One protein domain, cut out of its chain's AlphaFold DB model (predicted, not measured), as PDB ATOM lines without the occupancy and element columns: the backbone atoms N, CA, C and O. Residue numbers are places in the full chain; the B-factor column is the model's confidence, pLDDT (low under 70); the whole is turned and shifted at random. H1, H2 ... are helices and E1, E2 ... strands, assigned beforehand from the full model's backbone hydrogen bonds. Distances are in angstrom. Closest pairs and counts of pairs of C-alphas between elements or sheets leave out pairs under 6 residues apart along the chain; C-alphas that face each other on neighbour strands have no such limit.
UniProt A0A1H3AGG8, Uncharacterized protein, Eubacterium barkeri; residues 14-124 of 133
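What this domain is: This is residues 14 to 124 of the 133 residues of an uncharacterized protein of Eubacterium barkeri (UniProt A0A1H3AGG8). A strongly twisted sheet of six strands has two helices over one face, the long H1 and the short H2, which meet there. The printed part has 111 residues, with named elements in the order E1, H1, E2, E3, E4, E5, H2, E6. The sheet runs E1 E6 E2 E3 E4 E5, all antiparallel; the class is mixed, in two layers, helices on one face of a sheet. The whole is compact, with a radius of gyration of the C-alphas of 13.7 A and spans of 37 by 28 by 25 A.

Where its parts are: Find C-alpha 14 at (-26.647, 29.767, -53.684), where E1, residues 14 to 19, begins. Next come H1, residues 20 to 36, 24.1 A long, and E2, residues 41 to 48, 21.9 A. E3 is residues 56 to 62, 19.8 A; E4, 80 to 85; E5, 96 to 98. H2 is residues 101 to 108, and E6, residues 115 to 120, ends at C-alpha 120, (-22.829, 31.032, -50.218).

How they stand to each other: Look across the sheet for N and O within hydrogen-bond range: N 16 and O 118 at 2.8 A for E1 and E6, N 48 and O 117 at 2.8 A for E6 and E2. E2 to E5 form a meander, each strand the antiparallel neighbour of the one before, with N 45 and O 58 at 3.0 A, N 83 and O 59 at 2.8 A, N 82 and O 98 at 2.9 A. E1, H1, E2 are a split strand-helix-strand unit, two strands of one sheet that are not neighbours, with a helix between them along the chain and E6 between them in the sheet; the crossover is right-handed. H1 is on the sheet at a height of 8.5 A, along E2 at 7 degrees on the local plane; the closest C-alphas, Ser 34 and Cys 42, are 5.3 A apart. H2, on the same face, has a height of 9.7 A over the sheet and lies over E4; the closest C-alphas, Ile 82 and Phe 104, are 7.6 A apart. H1 and H2 touch, closest at the C-alphas of Leu 24 and Ile 101, 6.7 A, at a steep tilt of 44 degrees, opposite ways. In H1 and H2 every O i to N i+4 pair is within hydrogen-bond range.

The domain as a whole: The C-alphas farthest apart, Ala 52 and Pro 66, are 39.0 A apart. The printed part has no cut; the link from E3 to E4, residues 63 to 79, is long. Look for pLDDT under 70 at residues 51 to 53 and 68 to 70.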
ATOM      1  N   THR A  14     -26.947  30.020 -52.268       88.50
ATOM      2  CA  THR A  14     -26.647  29.767 -53.684       88.50
ATOM      3  C   THR A  14     -25.529  28.742 -53.784       88.50
ATOM      4  O   THR A  14     -24.518  28.877 -53.100       88.50
ATOM      5  N   GLN A  15     -25.725  27.719 -54.614       90.69
ATOM      6  CA  GLN A  15     -24.784  26.613 -54.761       90.69
ATOM      7  C   GLN A  15     -23.995  26.728 -56.063       90.69
ATOM      8  O   GLN A  15     -24.531  27.143 -57.092       90.69
ATOM      9  N   TYR A  16     -22.734  26.321 -56.004       92.62
ATOM     10  CA  TYR A  16     -21.791  26.380 -57.109       92.62
ATOM     11  C   TYR A  16     -21.018  25.067 -57.202       92.62
ATOM     12  O   TYR A  16     -20.570  24.533 -56.185       92.62
ATOM     13  N   ARG A  17     -20.831  24.557 -58.421       94.88
ATOM     14  CA  ARG A  17     -19.976  23.401 -58.705       94.88
ATOM     15  C   ARG A  17     -18.581  23.893 -59.064       94.88
ATOM     16  O   ARG A  17     -18.369  24.384 -60.167       94.88
ATOM     17  N   ILE A  18     -17.639  23.749 -58.140       96.19
ATOM     18  CA  ILE A  18     -16.282  24.292 -58.279       96.19
ATOM     19  C   ILE A  18     -15.220  23.206 -58.094       96.19
ATOM     20  O   ILE A  18     -15.517  22.092 -57.658       96.19
ATOM     21  N   ASN A  19     -13.977  23.545 -58.419       96.94
ATOM     22  CA  ASN A  19     -12.787  22.761 -58.107       96.94
ATOM     23  C   ASN A  19     -11.794  23.618 -57.298       96.94
ATOM     24  O   ASN A  19     -12.084  24.762 -56.939       96.94
ATOM     25  N   ARG A  20     -10.618  23.057 -56.995       97.19
ATOM     26  CA  ARG A  20      -9.585  23.733 -56.190       97.19
ATOM     27  C   ARG A  20      -9.044  24.999 -56.857       97.19
ATOM     28  O   ARG A  20      -8.836  25.978 -56.154       97.19
ATOM     29  N   ASP A  21      -8.878  25.003 -58.177       97.31
ATOM     30  CA  ASP A  21      -8.343  26.157 -58.911       97.31
ATOM     31  C   ASP A  21      -9.333  27.328 -58.909       97.31
ATOM     32  O   ASP A  21      -8.954  28.468 -58.652       97.31
ATOM     33  N   ILE A  22     -10.624  27.038 -59.115       97.75
ATOM     34  CA  ILE A  22     -11.696  28.038 -59.031       97.75
ATOM     35  C   ILE A  22     -11.785  28.601 -57.608       97.75
ATOM     36  O   ILE A  22     -11.892  29.814 -57.440       97.75
ATOM     37  N   LEU A  23     -11.705  27.742 -56.583       97.50
ATOM     38  CA  LEU A  23     -11.714  28.178 -55.186       97.50
ATOM     39  C   LEU A  23     -10.499  29.053 -54.850       97.50
ATOM     40  O   LEU A  23     -10.650  30.078 -54.193       97.50
ATOM     41  N   LEU A  24      -9.307  28.669 -55.315       97.62
ATOM     42  CA  LEU A  24      -8.079  29.441 -55.133       97.62
ATOM     43  C   LEU A  24      -8.209  30.834 -55.750       97.62
ATOM     44  O   LEU A  24      -7.863  31.821 -55.104       97.62
ATOM     45  N   GLN A  25      -8.703  30.920 -56.986       97.31
ATOM     46  CA  GLN A  25      -8.916  32.199 -57.653       97.31
ATOM     47  C   GLN A  25      -9.930  33.054 -56.884       97.31
ATOM     48  O   GLN A  25      -9.631  34.200 -56.559       97.31
ATOM     49  N   TYR A  26     -11.083  32.476 -56.541       96.62
ATOM     50  CA  TYR A  26     -12.140  33.139 -55.781       96.62
ATOM     51  C   TYR A  26     -11.629  33.726 -54.458       96.62
ATOM     52  O   TYR A  26     -11.764  34.920 -54.208       96.62
ATOM     53  N   MET A  27     -10.952  32.912 -53.641       97.31
ATOM     54  CA  MET A  27     -10.422  33.361 -52.351       97.31
ATOM     55  C   MET A  27      -9.344  34.440 -52.516       97.31
ATOM     56  O   MET A  27      -9.264  35.352 -51.698       97.31
ATOM     57  N   ASN A  28      -8.512  34.369 -53.561       97.75
ATOM     58  CA  ASN A  28      -7.517  35.409 -53.832       97.75
ATOM     59  C   ASN A  28      -8.159  36.747 -54.213       97.75
ATOM     60  O   ASN A  28      -7.663  37.794 -53.787       97.75
ATOM     61  N   GLU A  29      -9.233  36.726 -55.006       95.81
ATOM     62  CA  GLU A  29      -9.992  37.924 -55.379       95.81
ATOM     63  C   GLU A  29     -10.581  38.600 -54.132       95.81
ATOM     64  O   GLU A  29     -10.314  39.783 -53.899       95.81
ATOM     65  N   ASP A  30     -11.268  37.840 -53.275       94.38
ATOM     66  CA  ASP A  30     -11.906  38.373 -52.065       94.38
ATOM     67  C   ASP A  30     -10.886  38.877 -51.036       94.38
ATOM     68  O   ASP A  30     -11.041  39.968 -50.483       94.38
ATOM     69  N   ILE A  31      -9.788  38.142 -50.821       96.25
ATOM     70  CA  ILE A  31      -8.714  38.581 -49.918       96.25
ATOM     71  C   ILE A  31      -8.047  39.856 -50.440       96.25
ATOM     72  O   ILE A  31      -7.730  40.758 -49.657       96.25
ATOM     73  N   SER A  32      -7.826  39.954 -51.751       96.88
ATOM     74  CA  SER A  32      -7.252  41.158 -52.359       96.88
ATOM     75  C   SER A  32      -8.177  42.357 -52.171       96.88
ATOM     76  O   SER A  32      -7.710  43.424 -51.771       96.88
ATOM     77  N   PHE A  33      -9.479  42.169 -52.389       94.75
ATOM     78  CA  PHE A  33     -10.493  43.193 -52.168       94.75
ATOM     79  C   PHE A  33     -10.552  43.633 -50.696       94.75
ATOM     80  O   PHE A  33     -10.460  44.823 -50.401       94.75
ATOM     81  N   SER A  34     -10.603  42.684 -49.756       94.50
ATOM     82  CA  SER A  34     -10.597  42.963 -48.312       94.50
ATOM     83  C   SER A  34      -9.383  43.796 -47.885       94.50
ATOM     84  O   SER A  34      -9.529  44.743 -47.111       94.50
ATOM     85  N   LYS A  35      -8.191  43.490 -48.411       94.94
ATOM     86  CA  LYS A  35      -6.973  44.272 -48.141       94.94
ATOM     87  C   LYS A  35      -7.041  45.680 -48.727       94.94
ATOM     88  O   LYS A  35      -6.642  46.626 -48.056       94.94
ATOM     89  N   GLN A  36      -7.533  45.827 -49.957       96.44
ATOM     90  CA  GLN A  36      -7.669  47.130 -50.624       96.44
ATOM     91  C   GLN A  36      -8.641  48.051 -49.879       96.44
ATOM     92  O   GLN A  36      -8.339  49.223 -49.658       96.44
ATOM     93  N   GLU A  37      -9.764  47.497 -49.432       94.75
ATOM     94  CA  GLU A  37     -10.839  48.240 -48.772       94.75
ATOM     95  C   GLU A  37     -10.697  48.290 -47.239       94.75
ATOM     96  O   GLU A  37     -11.545  48.855 -46.552       94.75
ATOM     97  N   ASN A  38      -9.614  47.732 -46.679       93.00
ATOM     98  CA  ASN A  38      -9.363  47.639 -45.234       93.00
ATOM     99  C   ASN A  38     -10.528  47.001 -44.446       93.00
ATOM    100  O   ASN A  38     -10.895  47.461 -43.360       93.00
ATOM    101  N   LEU A  39     -11.113  45.931 -44.988       91.81
ATOM    102  CA  LEU A  39     -12.222  45.197 -44.376       91.81
ATOM    103  C   LEU A  39     -11.687  44.043 -43.525       91.81
ATOM    104  O   LEU A  39     -10.963  43.200 -44.044       91.81
ATOM    105  N   CYS A  40     -12.072  43.960 -42.247       90.94
ATOM    106  CA  CYS A  40     -11.707  42.824 -41.383       90.94
ATOM    107  C   CYS A  40     -12.423  41.535 -41.772       90.94
ATOM    108  O   CYS A  40     -11.815  40.473 -41.771       90.94
ATOM    109  N   PHE A  41     -13.711  41.605 -42.089       91.12
ATOM    110  CA  PHE A  41     -14.425  40.450 -42.610       91.12
ATOM    111  C   PHE A  41     -14.164  40.358 -44.112       91.12
ATOM    112  O   PHE A  41     -14.485  41.294 -44.846       91.12
ATOM    113  N   CYS A  42     -13.545  39.260 -44.540       92.88
ATOM    114  CA  CYS A  42     -13.250  39.015 -45.944       92.88
ATOM    115  C   CYS A  42     -14.401  38.253 -46.602       92.88
ATOM    116  O   CYS A  42     -15.021  38.789 -47.514       92.88
ATOM    117  N   ASP A  43     -14.700  37.035 -46.137       93.44
ATOM    118  CA  ASP A  43     -15.795  36.225 -46.684       93.44
ATOM    119  C   ASP A  43     -16.240  35.101 -45.722       93.44
ATOM    120  O   ASP A  43     -15.503  34.713 -44.808       93.44
ATOM    121  N   GLU A  44     -17.439  34.563 -45.956       93.56
ATOM    122  CA  GLU A  44     -18.023  33.401 -45.277       93.56
ATOM    123  C   GLU A  44     -18.773  32.517 -46.278       93.56
ATOM    124  O   GLU A  44     -19.697  32.948 -46.974       93.56
ATOM    125  N   PHE A  45     -18.408  31.239 -46.318       93.69
ATOM    126  CA  PHE A  45     -19.049  30.268 -47.196       93.69
ATOM    127  C   PHE A  45     -18.937  28.851 -46.654       93.69
ATOM    128  O   PHE A  45     -18.263  28.561 -45.667       93.69
ATOM    129  N   PHE A  46     -19.608  27.933 -47.337       92.75
ATOM    130  CA  PHE A  46     -19.621  26.526 -46.988       92.75
ATOM    131  C   PHE A  46     -19.074  25.675 -48.128       92.75
ATOM    132  O   PHE A  46     -19.406  25.906 -49.288       92.75
ATOM    133  N   LEU A  47     -18.297  24.648 -47.799       93.69
ATOM    134  CA  LEU A  47     -17.807  23.647 -48.743       93.69
ATOM    135  C   LEU A  47     -18.359  22.277 -48.390       93.69
ATOM    136  O   LEU A  47     -18.396  21.904 -47.225       93.69
ATOM    137  N   SER A  48     -18.749  21.506 -49.393       91.19
ATOM    138  CA  SER A  48     -19.170  20.123 -49.206       91.19
ATOM    139  C   SER A  48     -18.614  19.242 -50.322       91.19
ATOM    140  O   SER A  48     -18.668  19.663 -51.482       91.19
ATOM    141  N   PRO A  49     -18.124  18.019 -50.033       88.62
ATOM    142  CA  PRO A  49     -17.666  17.087 -51.066       88.62
ATOM    143  C   PRO A  49     -18.753  16.807 -52.118       88.62
ATOM    144  O   PRO A  49     -18.456  16.620 -53.298       88.62
ATOM    145  N   ASN A  50     -20.020  16.808 -51.694       74.38
ATOM    146  CA  ASN A  50     -21.204  16.685 -52.542       74.38
ATOM    147  C   ASN A  50     -22.430  17.371 -51.899       74.38
ATOM    148  O   ASN A  50     -22.369  17.848 -50.772       74.38
ATOM    149  N   GLU A  51     -23.563  17.423 -52.600       66.19
ATOM    150  CA  GLU A  51     -24.780  18.115 -52.128       66.19
ATOM    151  C   GLU A  51     -25.419  17.521 -50.853       66.19
ATOM    152  O   GLU A  51     -26.235  18.191 -50.219       66.19
ATOM    153  N   ALA A  52     -25.083  16.280 -50.482       63.25
ATOM    154  CA  ALA A  52     -25.703  15.547 -49.376       63.25
ATOM    155  C   ALA A  52     -24.864  15.529 -48.085       63.25
ATOM    156  O   ALA A  52     -25.412  15.253 -47.015       63.25
ATOM    157  N   ASP A  53     -23.567  15.810 -48.185       68.88
ATOM    158  CA  ASP A  53     -22.621  15.715 -47.076       68.88
ATOM    159  C   ASP A  53     -22.645  16.930 -46.132       68.88
ATOM    160  O   ASP A  53     -23.212  17.992 -46.415       68.88
ATOM    161  N   GLU A  54     -22.019  16.754 -44.964       77.75
ATOM    162  CA  GLU A  54     -21.811  17.829 -43.999       77.75
ATOM    163  C   GLU A  54     -20.944  18.940 -44.603       77.75
ATOM    164  O   GLU A  54     -19.846  18.716 -45.116       77.75
ATOM    165  N   LYS A  55     -21.456  20.165 -44.500       86.31
ATOM    166  CA  LYS A  55     -20.800  21.368 -44.987       86.31
ATOM    167  C   LYS A  55     -19.708  21.818 -44.016       86.31
ATOM    168  O   LYS A  55     -19.999  22.142 -42.866       86.31
ATOM    169  N   LEU A  56     -18.473  21.928 -44.499       90.56
ATOM    170  CA  LEU A  56     -17.416  22.687 -43.838       90.56
ATOM    171  C   LEU A  56     -17.745  24.173 -43.914       90.56
ATOM    172  O   LEU A  56     -17.887  24.714 -45.004       90.56
ATOM    173  N   HIS A  57     -17.839  24.820 -42.763       93.25
ATOM    174  CA  HIS A  57     -18.038  26.257 -42.665       93.25
ATOM    175  C   HIS A  57     -16.681  26.968 -42.667       93.25
ATOM    176  O   HIS A  57     -15.808  26.630 -41.864       93.25
ATOM    177  N   ILE A  58     -16.507  27.908 -43.592       95.25
ATOM    178  CA  ILE A  58     -15.280  28.664 -43.819       95.25
ATOM    179  C   ILE A  58     -15.539  30.135 -43.516       95.25
ATOM    180  O   ILE A  58     -16.477  30.713 -44.057       95.25
ATOM    181  N   VAL A  59     -14.683  30.731 -42.687       94.50
ATOM    182  CA  VAL A  59     -14.685  32.169 -42.386       94.50
ATOM    183  C   VAL A  59     -13.290  32.717 -42.645       94.50
ATOM    184  O   VAL A  59     -12.307  32.133 -42.192       94.50
ATOM    185  N   ILE A  60     -13.188  33.834 -43.359       94.94
ATOM    186  CA  ILE A  60     -11.912  34.482 -43.665       94.94
ATOM    187  C   ILE A  60     -11.884  35.856 -42.999       94.94
ATOM    188  O   ILE A  60     -12.727  36.708 -43.279       94.94
ATOM    189  N   ILE A  61     -10.891  36.075 -42.135       94.12
ATOM    190  CA  ILE A  61     -10.701  37.333 -41.405       94.12
ATOM    191  C   ILE A  61      -9.346  37.942 -41.768       94.12
ATOM    192  O   ILE A  61      -8.326  37.254 -41.785       94.12
ATOM    193  N   ASN A  62      -9.341  39.243 -42.037       94.56
ATOM    194  CA  ASN A  62      -8.166  40.072 -42.247       94.56
ATOM    195  C   ASN A  62      -7.838  40.851 -40.964       94.56
ATOM    196  O   ASN A  62      -8.463  41.868 -40.661       94.56
ATOM    197  N   TYR A  63      -6.838  40.378 -40.224       92.69
ATOM    198  CA  TYR A  63      -6.369  40.984 -38.976       92.69
ATOM    199  C   TYR A  63      -5.436  42.183 -39.183       92.69
ATOM    200  O   TYR A  63      -5.126  42.880 -38.221       92.69
ATOM    201  N   ASP A  64      -5.018  42.465 -40.421       91.69
ATOM    202  CA  ASP A  64      -4.254  43.680 -40.732       91.69
ATOM    203  C   ASP A  64      -5.167  44.916 -40.866       91.69
ATOM    204  O   ASP A  64      -4.689  46.051 -40.903       91.69
ATOM    205  N   ALA A  65      -6.489  44.714 -40.942       91.75
ATOM    206  CA  ALA A  65      -7.476  45.787 -41.020       91.75
ATOM    207  C   ALA A  65      -7.681  46.490 -39.655       91.75
ATOM    208  O   ALA A  65      -7.587  45.866 -38.600       91.75
ATOM    209  N   PRO A  66      -8.043  47.787 -39.636       83.19
ATOM    210  CA  PRO A  66      -8.117  48.590 -38.413       83.19
ATOM    211  C   PRO A  66      -9.356  48.331 -37.537       83.19
ATOM    212  O   PRO A  66      -9.471  48.936 -36.464       83.19
ATOM    213  N   CYS A  67     -10.313  47.490 -37.959       74.56
ATOM    214  CA  CYS A  67     -11.430  47.141 -37.080       74.56
ATOM    215  C   CYS A  67     -10.900  46.341 -35.889       74.56
ATOM    216  O   CYS A  67     -10.288  45.293 -36.055       74.56
ATOM    217  N   LYS A  68     -11.177  46.824 -34.676       60.50
ATOM    218  CA  LYS A  68     -10.829  46.103 -33.451       60.50
ATOM    219  C   LYS A  68     -11.550  44.758 -33.427       60.50
ATOM    220  O   LYS A  68     -12.778  44.714 -33.513       60.50
ATOM    221  N   THR A  69     -10.782  43.691 -33.279       66.31
ATOM    222  CA  THR A  69     -11.282  42.341 -33.034       66.31
ATOM    223  C   THR A  69     -11.940  42.289 -31.655       66.31
ATOM    224  O   THR A  69     -11.355  42.762 -30.678       66.31
ATOM    225  N   PRO A  70     -13.196  41.822 -31.554       65.38
ATOM    226  CA  PRO A  70     -13.963  41.932 -30.319       65.38
ATOM    227  C   PRO A  70     -13.590  40.882 -29.262       65.38
ATOM    228  O   PRO A  70     -14.046  41.014 -28.127       65.38
ATOM    229  N   LEU A  71     -12.815  39.845 -29.608       78.19
ATOM    230  CA  LEU A  71     -12.531  38.711 -28.723       78.19
ATOM    231  C   LEU A  71     -11.068  38.687 -28.260       78.19
ATOM    232  O   LEU A  71     -10.150  38.846 -29.057       78.19
ATOM    233  N   GLU A  72     -10.850  38.405 -26.971       81.44
ATOM    234  CA  GLU A  72      -9.507  38.229 -26.388       81.44
ATOM    235  C   GLU A  72      -8.726  37.094 -27.065       81.44
ATOM    236  O   GLU A  72      -7.519  37.187 -27.258       81.44
ATOM    237  N   SER A  73      -9.412  36.038 -27.504       81.56
ATOM    238  CA  SER A  73      -8.803  34.901 -28.206       81.56
ATOM    239  C   SER A  73      -8.263  35.227 -29.601       81.56
ATOM    240  O   SER A  73      -7.610  34.388 -30.222       81.56
ATOM    241  N   GLU A  74      -8.512  36.440 -30.087       84.88
ATOM    242  CA  GLU A  74      -7.962  36.967 -31.332       84.88
ATOM    243  C   GLU A  74      -6.739  37.869 -31.098       84.88
ATOM    244  O   GLU A  74      -6.159  38.385 -32.054       84.88
ATOM    245  N   GLU A  75      -6.332  38.072 -29.840       84.81
ATOM    246  CA  GLU A  75      -5.183  38.903 -29.494       84.81
ATOM    247  C   GLU A  75      -3.891  38.364 -30.132       84.81
ATOM    248  O   GLU A  75      -3.546  37.186 -30.031       84.81
ATOM    249  N   GLY A  76      -3.162  39.250 -30.814       86.06
ATOM    250  CA  GLY A  76      -1.894  38.927 -31.472       86.06
ATOM    251  C   GLY A  76      -2.017  38.212 -32.821       86.06
ATOM    252  O   GLY A  76      -0.990  37.975 -33.462       86.06
ATOM    253  N   LEU A  77      -3.229  37.892 -33.289       90.00
ATOM    254  CA  LEU A  77      -3.433  37.430 -34.662       90.00
ATOM    255  C   LEU A  77      -3.108  38.560 -35.651       90.00
ATOM    256  O   LEU A  77      -3.437  39.721 -35.422       90.00
ATOM    257  N   THR A  78      -2.429  38.212 -36.744       91.69
ATOM    258  CA  THR A  78      -2.015  39.142 -37.808       91.69
ATOM    259  C   THR A  78      -2.182  38.479 -39.169       91.69
ATOM    260  O   THR A  78      -2.268  37.249 -39.258       91.69
ATOM    261  N   GLY A  79      -2.224  39.279 -40.234       93.88
ATOM    262  CA  GLY A  79      -2.436  38.784 -41.584       93.88
ATOM    263  C   GLY A  79      -3.872  38.335 -41.843       93.88
ATOM    264  O   GLY A  79      -4.807  38.646 -41.108       93.88
ATOM    265  N   VAL A  80      -4.047  37.571 -42.919       95.44
ATOM    266  CA  VAL A  80      -5.334  36.957 -43.255       95.44
ATOM    267  C   VAL A  80      -5.347  35.518 -42.769       95.44
ATOM    268  O   VAL A  80      -4.422  34.758 -43.052       95.44
ATOM    269  N   ILE A  81      -6.401  35.146 -42.052       96.00
ATOM    270  CA  ILE A  81      -6.571  33.813 -41.482       96.00
ATOM    271  C   ILE A  81      -7.880  33.214 -41.987       96.00
ATOM    272  O   ILE A  81      -8.936  33.845 -41.943       96.00
ATOM    273  N   ILE A  82      -7.793  31.969 -42.448       97.50
ATOM    274  CA  ILE A  82      -8.918  31.144 -42.878       97.50
ATOM    275  C   ILE A  82      -9.258  30.191 -41.733       97.50
ATOM    276  O   ILE A  82      -8.444  29.355 -41.332       97.50
ATOM    277  N   PHE A  83     -10.474  30.298 -41.223       95.75
ATOM    278  CA  PHE A  83     -11.013  29.444 -40.180       95.75
ATOM    279  C   PHE A  83     -11.888  28.360 -40.789       95.75
ATOM    280  O   PHE A  83     -12.757  28.634 -41.613       95.75
ATOM    281  N   VAL A  84     -11.677  27.126 -40.344       95.00
ATOM    282  CA  VAL A  84     -12.584  26.009 -40.603       95.00
ATOM    283  C   VAL A  84     -13.348  25.721 -39.322       95.00
ATOM    284  O   VAL A  84     -12.806  25.131 -38.378       95.00
ATOM    285  N   CYS A  85     -14.608  26.140 -39.309       90.88
ATOM    286  CA  CYS A  85     -15.433  26.151 -38.116       90.88
ATOM    287  C   CYS A  85     -15.956  24.748 -37.790       90.88
ATOM    288  O   CYS A  85     -16.465  24.043 -38.665       90.88
ATOM    289  N   LYS A  86     -15.903  24.342 -36.514       73.75
ATOM    290  CA  LYS A  86     -16.463  23.048 -36.046       73.75
ATOM    291  C   LYS A  86     -17.997  23.044 -35.903       73.75
ATOM    292  O   LYS A  86     -18.566  22.192 -35.225       73.75
ATOM    293  N   GLY A  87     -18.680  23.993 -36.536       70.19
ATOM    294  CA  GLY A  87     -20.130  24.127 -36.539       70.19
ATOM    295  C   GLY A  87     -20.575  25.395 -37.264       70.19
ATOM    296  O   GLY A  87     -19.790  26.069 -37.927       70.19
ATOM    297  N   LYS A  88     -21.849  25.765 -37.102       70.38
ATOM    298  CA  LYS A  88     -22.427  26.955 -37.756       70.38
ATOM    299  C   LYS A  88     -21.906  28.295 -37.228       70.38
ATOM    300  O   LYS A  88     -22.301  29.329 -37.742       70.38
ATOM    301  N   LYS A  89     -21.106  28.300 -36.161       79.69
ATOM    302  CA  LYS A  89     -20.612  29.528 -35.538       79.69
ATOM    303  C   LYS A  89     -19.096  29.521 -35.527       79.69
ATOM    304  O   LYS A  89     -18.502  28.522 -35.134       79.69
ATOM    305  N   TYR A  90     -18.542  30.656 -35.920       83.50
ATOM    306  CA  TYR A  90     -17.148  31.014 -35.741       83.50
ATOM    307  C   TYR A  90     -16.755  30.986 -34.255       83.50
ATOM    308  O   TYR A  90     -17.463  31.544 -33.411       83.50
ATOM    309  N   ASN A  91     -15.642  30.326 -33.942       89.06
ATOM    310  CA  ASN A  91     -14.999  30.319 -32.637       89.06
ATOM    311  C   ASN A  91     -13.461  30.268 -32.794       89.06
ATOM    312  O   ASN A  91     -12.890  29.181 -32.959       89.06
ATOM    313  N   PRO A  92     -12.765  31.411 -32.655       86.81
ATOM    314  CA  PRO A  92     -11.325  31.484 -32.872       86.81
ATOM    315  C   PRO A  92     -10.497  30.654 -31.890       86.81
ATOM    316  O   PRO A  92      -9.344  30.368 -32.187       86.81
ATOM    317  N   GLU A  93     -11.034  30.209 -30.754       88.44
ATOM    318  CA  GLU A  93     -10.279  29.388 -29.794       88.44
ATOM    319  C   GLU A  93     -10.104  27.946 -30.272       88.44
ATOM    320  O   GLU A  93      -9.037  27.353 -30.114       88.44
ATOM    321  N   ILE A  94     -11.151  27.376 -30.870       89.56
ATOM    322  CA  ILE A  94     -11.227  25.935 -31.165       89.56
ATOM    323  C   ILE A  94     -11.200  25.617 -32.657       89.56
ATOM    324  O   ILE A  94     -10.974  24.459 -33.031       89.56
ATOM    325  N   ASP A  95     -11.467  26.618 -33.494       93.19
ATOM    326  CA  ASP A  95     -11.517  26.442 -34.933       93.19
ATOM    327  C   ASP A  95     -10.116  26.270 -35.510       93.19
ATOM    328  O   ASP A  95      -9.121  26.859 -35.062       93.19
ATOM    329  N   GLN A  96     -10.053  25.412 -36.526       94.94
ATOM    330  CA  GLN A  96      -8.816  25.134 -37.232       94.94
ATOM    331  C   GLN A  96      -8.452  26.350 -38.087       94.94
ATOM    332  O   GLN A  96      -9.294  26.846 -38.829       94.94
ATOM    333  N   LYS A  97      -7.198  26.798 -37.999       95.12
ATOM    334  CA  LYS A  97      -6.694  27.990 -38.690       95.12
ATOM    335  C   LYS A  97      -5.739  27.598 -39.806       95.12
ATOM    336  O   LYS A  97      -4.903  26.714 -39.616       95.12
ATOM    337  N   TYR A  98      -5.839  28.301 -40.921       97.62
ATOM    338  CA  TYR A  98      -4.876  28.282 -42.012       97.62
ATOM    339  C   TYR A  98      -4.454  29.717 -42.317       97.62
ATOM    340  O   TYR A  98      -5.282  30.624 -42.310       97.62
ATOM    341  N   TYR A  99      -3.164  29.911 -42.572       96.44
ATOM    342  CA  TYR A  99      -2.565  31.234 -42.790       96.44
ATOM    343  C   TYR A  99      -2.300  31.524 -44.274       96.44
ATOM    344  O   TYR A  99      -1.883  32.621 -44.632       96.44
ATOM    345  N   THR A 100      -2.538  30.537 -45.141       96.94
ATOM    346  CA  THR A 100      -2.430  30.640 -46.599       96.94
ATOM    347  C   THR A 100      -3.581  29.872 -47.250       96.94
ATOM    348  O   THR A 100      -4.101  28.908 -46.671       96.94
ATOM    349  N   ILE A 101      -3.994  30.289 -48.453       97.75
ATOM    350  CA  ILE A 101      -5.017  29.559 -49.218       97.75
ATOM    351  C   ILE A 101      -4.447  28.206 -49.664       97.75
ATOM    352  O   ILE A 101      -5.149  27.197 -49.664       97.75
ATOM    353  N   GLU A 102      -3.159  28.169 -49.992       96.88
ATOM    354  CA  GLU A 102      -2.443  26.988 -50.456       96.88
ATOM    355  C   GLU A 102      -2.442  25.878 -49.403       96.88
ATOM    356  O   GLU A 102      -2.769  24.737 -49.732       96.88
ATOM    357  N   ASP A 103      -2.144  26.193 -48.138       97.50
ATOM    358  CA  ASP A 103      -2.184  25.209 -47.051       97.50
ATOM    359  C   ASP A 103      -3.614  24.729 -46.797       97.50
ATOM    360  O   ASP A 103      -3.852  23.533 -46.603       97.50
ATOM    361  N   PHE A 104      -4.583  25.647 -46.830       97.62
ATOM    362  CA  PHE A 104      -5.991  25.296 -46.690       97.62
ATOM    363  C   PHE A 104      -6.425  24.300 -47.774       97.62
ATOM    364  O   PHE A 104      -6.940  23.226 -47.456       97.62
ATOM    365  N   ILE A 105      -6.163  24.599 -49.045       96.44
ATOM    366  CA  ILE A 105      -6.524  23.725 -50.166       96.44
ATOM    367  C   ILE A 105      -5.754  22.402 -50.102       96.44
ATOM    368  O   ILE A 105      -6.355  21.334 -50.244       96.44
ATOM    369  N   THR A 106      -4.445  22.452 -49.858       95.50
ATOM    370  CA  THR A 106      -3.571  21.271 -49.876       95.50
ATOM    371  C   THR A 106      -3.922  20.300 -48.760       95.50
ATOM    372  O   THR A 106      -4.040  19.103 -49.013       95.50
ATOM    373  N   TYR A 107      -4.113  20.789 -47.534       95.44
ATOM    374  CA  TYR A 107      -4.302  19.924 -46.373       95.44
ATOM    375  C   TYR A 107      -5.770  19.707 -46.027       95.44
ATOM    376  O   TYR A 107      -6.169  18.565 -45.784       95.44
ATOM    377  N   LYS A 108      -6.607  20.758 -46.016       94.31
ATOM    378  CA  LYS A 108      -8.020  20.585 -45.644       94.31
ATOM    379  C   LYS A 108      -8.799  19.868 -46.730       94.31
ATOM    380  O   LYS A 108      -9.627  19.011 -46.423       94.31
ATOM    381  N   LEU A 109      -8.533  20.220 -47.983       93.94
ATOM    382  CA  LEU A 109      -9.260  19.688 -49.128       93.94
ATOM    383  C   LEU A 109      -8.516  18.528 -49.799       93.94
ATOM    384  O   LEU A 109      -8.920  18.116 -50.878       93.94
ATOM    385  N   ALA A 110      -7.484  17.941 -49.179       92.88
ATOM    386  CA  ALA A 110      -6.728  16.816 -49.745       92.88
ATOM    387  C   ALA A 110      -7.637  15.670 -50.231       92.88
ATOM    388  O   ALA A 110      -7.477  15.161 -51.335       92.88
ATOM    389  N   ASN A 111      -8.646  15.328 -49.423       90.81
ATOM    390  CA  ASN A 111      -9.555  14.205 -49.671       90.81
ATOM    391  C   ASN A 111     -10.850  14.601 -50.395       90.81
ATOM    392  O   ASN A 111     -11.732  13.762 -50.573       90.81
ATOM    393  N   TYR A 112     -11.004  15.872 -50.778       93.88
ATOM    394  CA  TYR A 112     -12.162  16.286 -51.566       93.88
ATOM    395  C   TYR A 112     -12.086  15.684 -52.978       93.88
ATOM    396  O   TYR A 112     -10.987  15.508 -53.515       93.88
ATOM    397  N   PRO A 113     -13.227  15.404 -53.626       94.56
ATOM    398  CA  PRO A 113     -13.233  15.088 -55.052       94.56
ATOM    399  C   PRO A 113     -12.629  16.237 -55.882       94.56
ATOM    400  O   PRO A 113     -12.414  17.346 -55.387       94.56
ATOM    401  N   GLU A 114     -12.333  15.982 -57.159       95.12
ATOM    402  CA  GLU A 114     -11.870  17.027 -58.090       95.12
ATOM    403  C   GLU A 114     -12.853  18.206 -58.119       95.12
ATOM    404  O   GLU A 114     -12.451  19.360 -57.979       95.12
ATOM    405  N   TRP A 115     -14.143  17.876 -58.201       95.56
ATOM    406  CA  TRP A 115     -15.252  18.817 -58.208       95.56
ATOM    407  C   TRP A 115     -16.134  18.622 -56.982       95.56
ATOM    408  O   TRP A 115     -16.595  17.509 -56.710       95.56
ATOM    409  N   PHE A 116     -16.430  19.714 -56.294       94.62
ATOM    410  CA  PHE A 116     -17.202  19.756 -55.057       94.62
ATOM    411  C   PHE A 116     -18.175  20.940 -55.073       94.62
ATOM    412  O   PHE A 116     -18.238  21.699 -56.044       94.62
ATOM    413  N   THR A 117     -18.993  21.054 -54.031       93.19
ATOM    414  CA  THR A 117     -20.023  22.090 -53.943       93.19
ATOM    415  C   THR A 117     -19.585  23.177 -52.975       93.19
ATOM    416  O   THR A 117     -19.243  22.894 -51.829       93.19
ATOM    417  N   MET A 118     -19.641  24.424 -53.430       93.25
ATOM    418  CA  MET A 118     -19.591  25.599 -52.568       93.25
ATOM    419  C   MET A 118     -20.998  26.158 -52.402       93.25
ATOM    420  O   MET A 118     -21.786  26.164 -53.347       93.25
ATOM    421  N   VAL A 119     -21.314  26.634 -51.204       90.75
ATOM    422  CA  VAL A 119     -22.580  27.291 -50.900       90.75
ATOM    423  C   VAL A 119     -22.302  28.634 -50.248       90.75
ATOM    424  O   VAL A 119     -21.637  28.685 -49.216       90.75
ATOM    425  N   ASN A 120     -22.844  29.704 -50.825       88.31
ATOM    426  CA  ASN A 120     -22.829  31.032 -50.218       88.31
ATOM    427  C   ASN A 120     -24.249  31.393 -49.751       88.31
ATOM    428  O   ASN A 120     -25.200  31.358 -50.538       88.31
ATOM    429  N   GLU A 121     -24.410  31.676 -48.458       82.81
ATOM    430  CA  GLU A 121     -25.716  31.977 -47.856       82.81
ATOM    431  C   GLU A 121     -26.051  33.476 -47.852       82.81
ATOM    432  O   GLU A 121     -27.228  33.824 -47.759       82.81
ATOM    433  N   LEU A 122     -25.054  34.357 -47.995       74.00
ATOM    434  CA  LEU A 122     -25.216  35.802 -47.817       74.00
ATOM    435  C   LEU A 122     -25.294  36.550 -49.148       74.00
ATOM    436  O   LEU A 122     -26.199  37.362 -49.354       74.00
ATOM    437  N   VAL A 123     -24.359  36.285 -50.060       73.94
ATOM    438  CA  VAL A 123     -24.202  37.037 -51.310       73.94
ATOM    439  C   VAL A 123     -23.953  36.071 -52.463       73.94
ATOM    440  O   VAL A 123     -23.362  35.013 -52.300       73.94
ATOM    441  N   GLN A 124     -24.443  36.409 -53.654       83.19
ATOM    442  CA  GLN A 124     -24.121  35.661 -54.869       83.19
ATOM    443  C   GLN A 124     -22.857  36.248 -55.502       83.19
ATOM    444  O   GLN A 124     -22.970  37.285 -56.162       83.19
TER     445      GLN A 124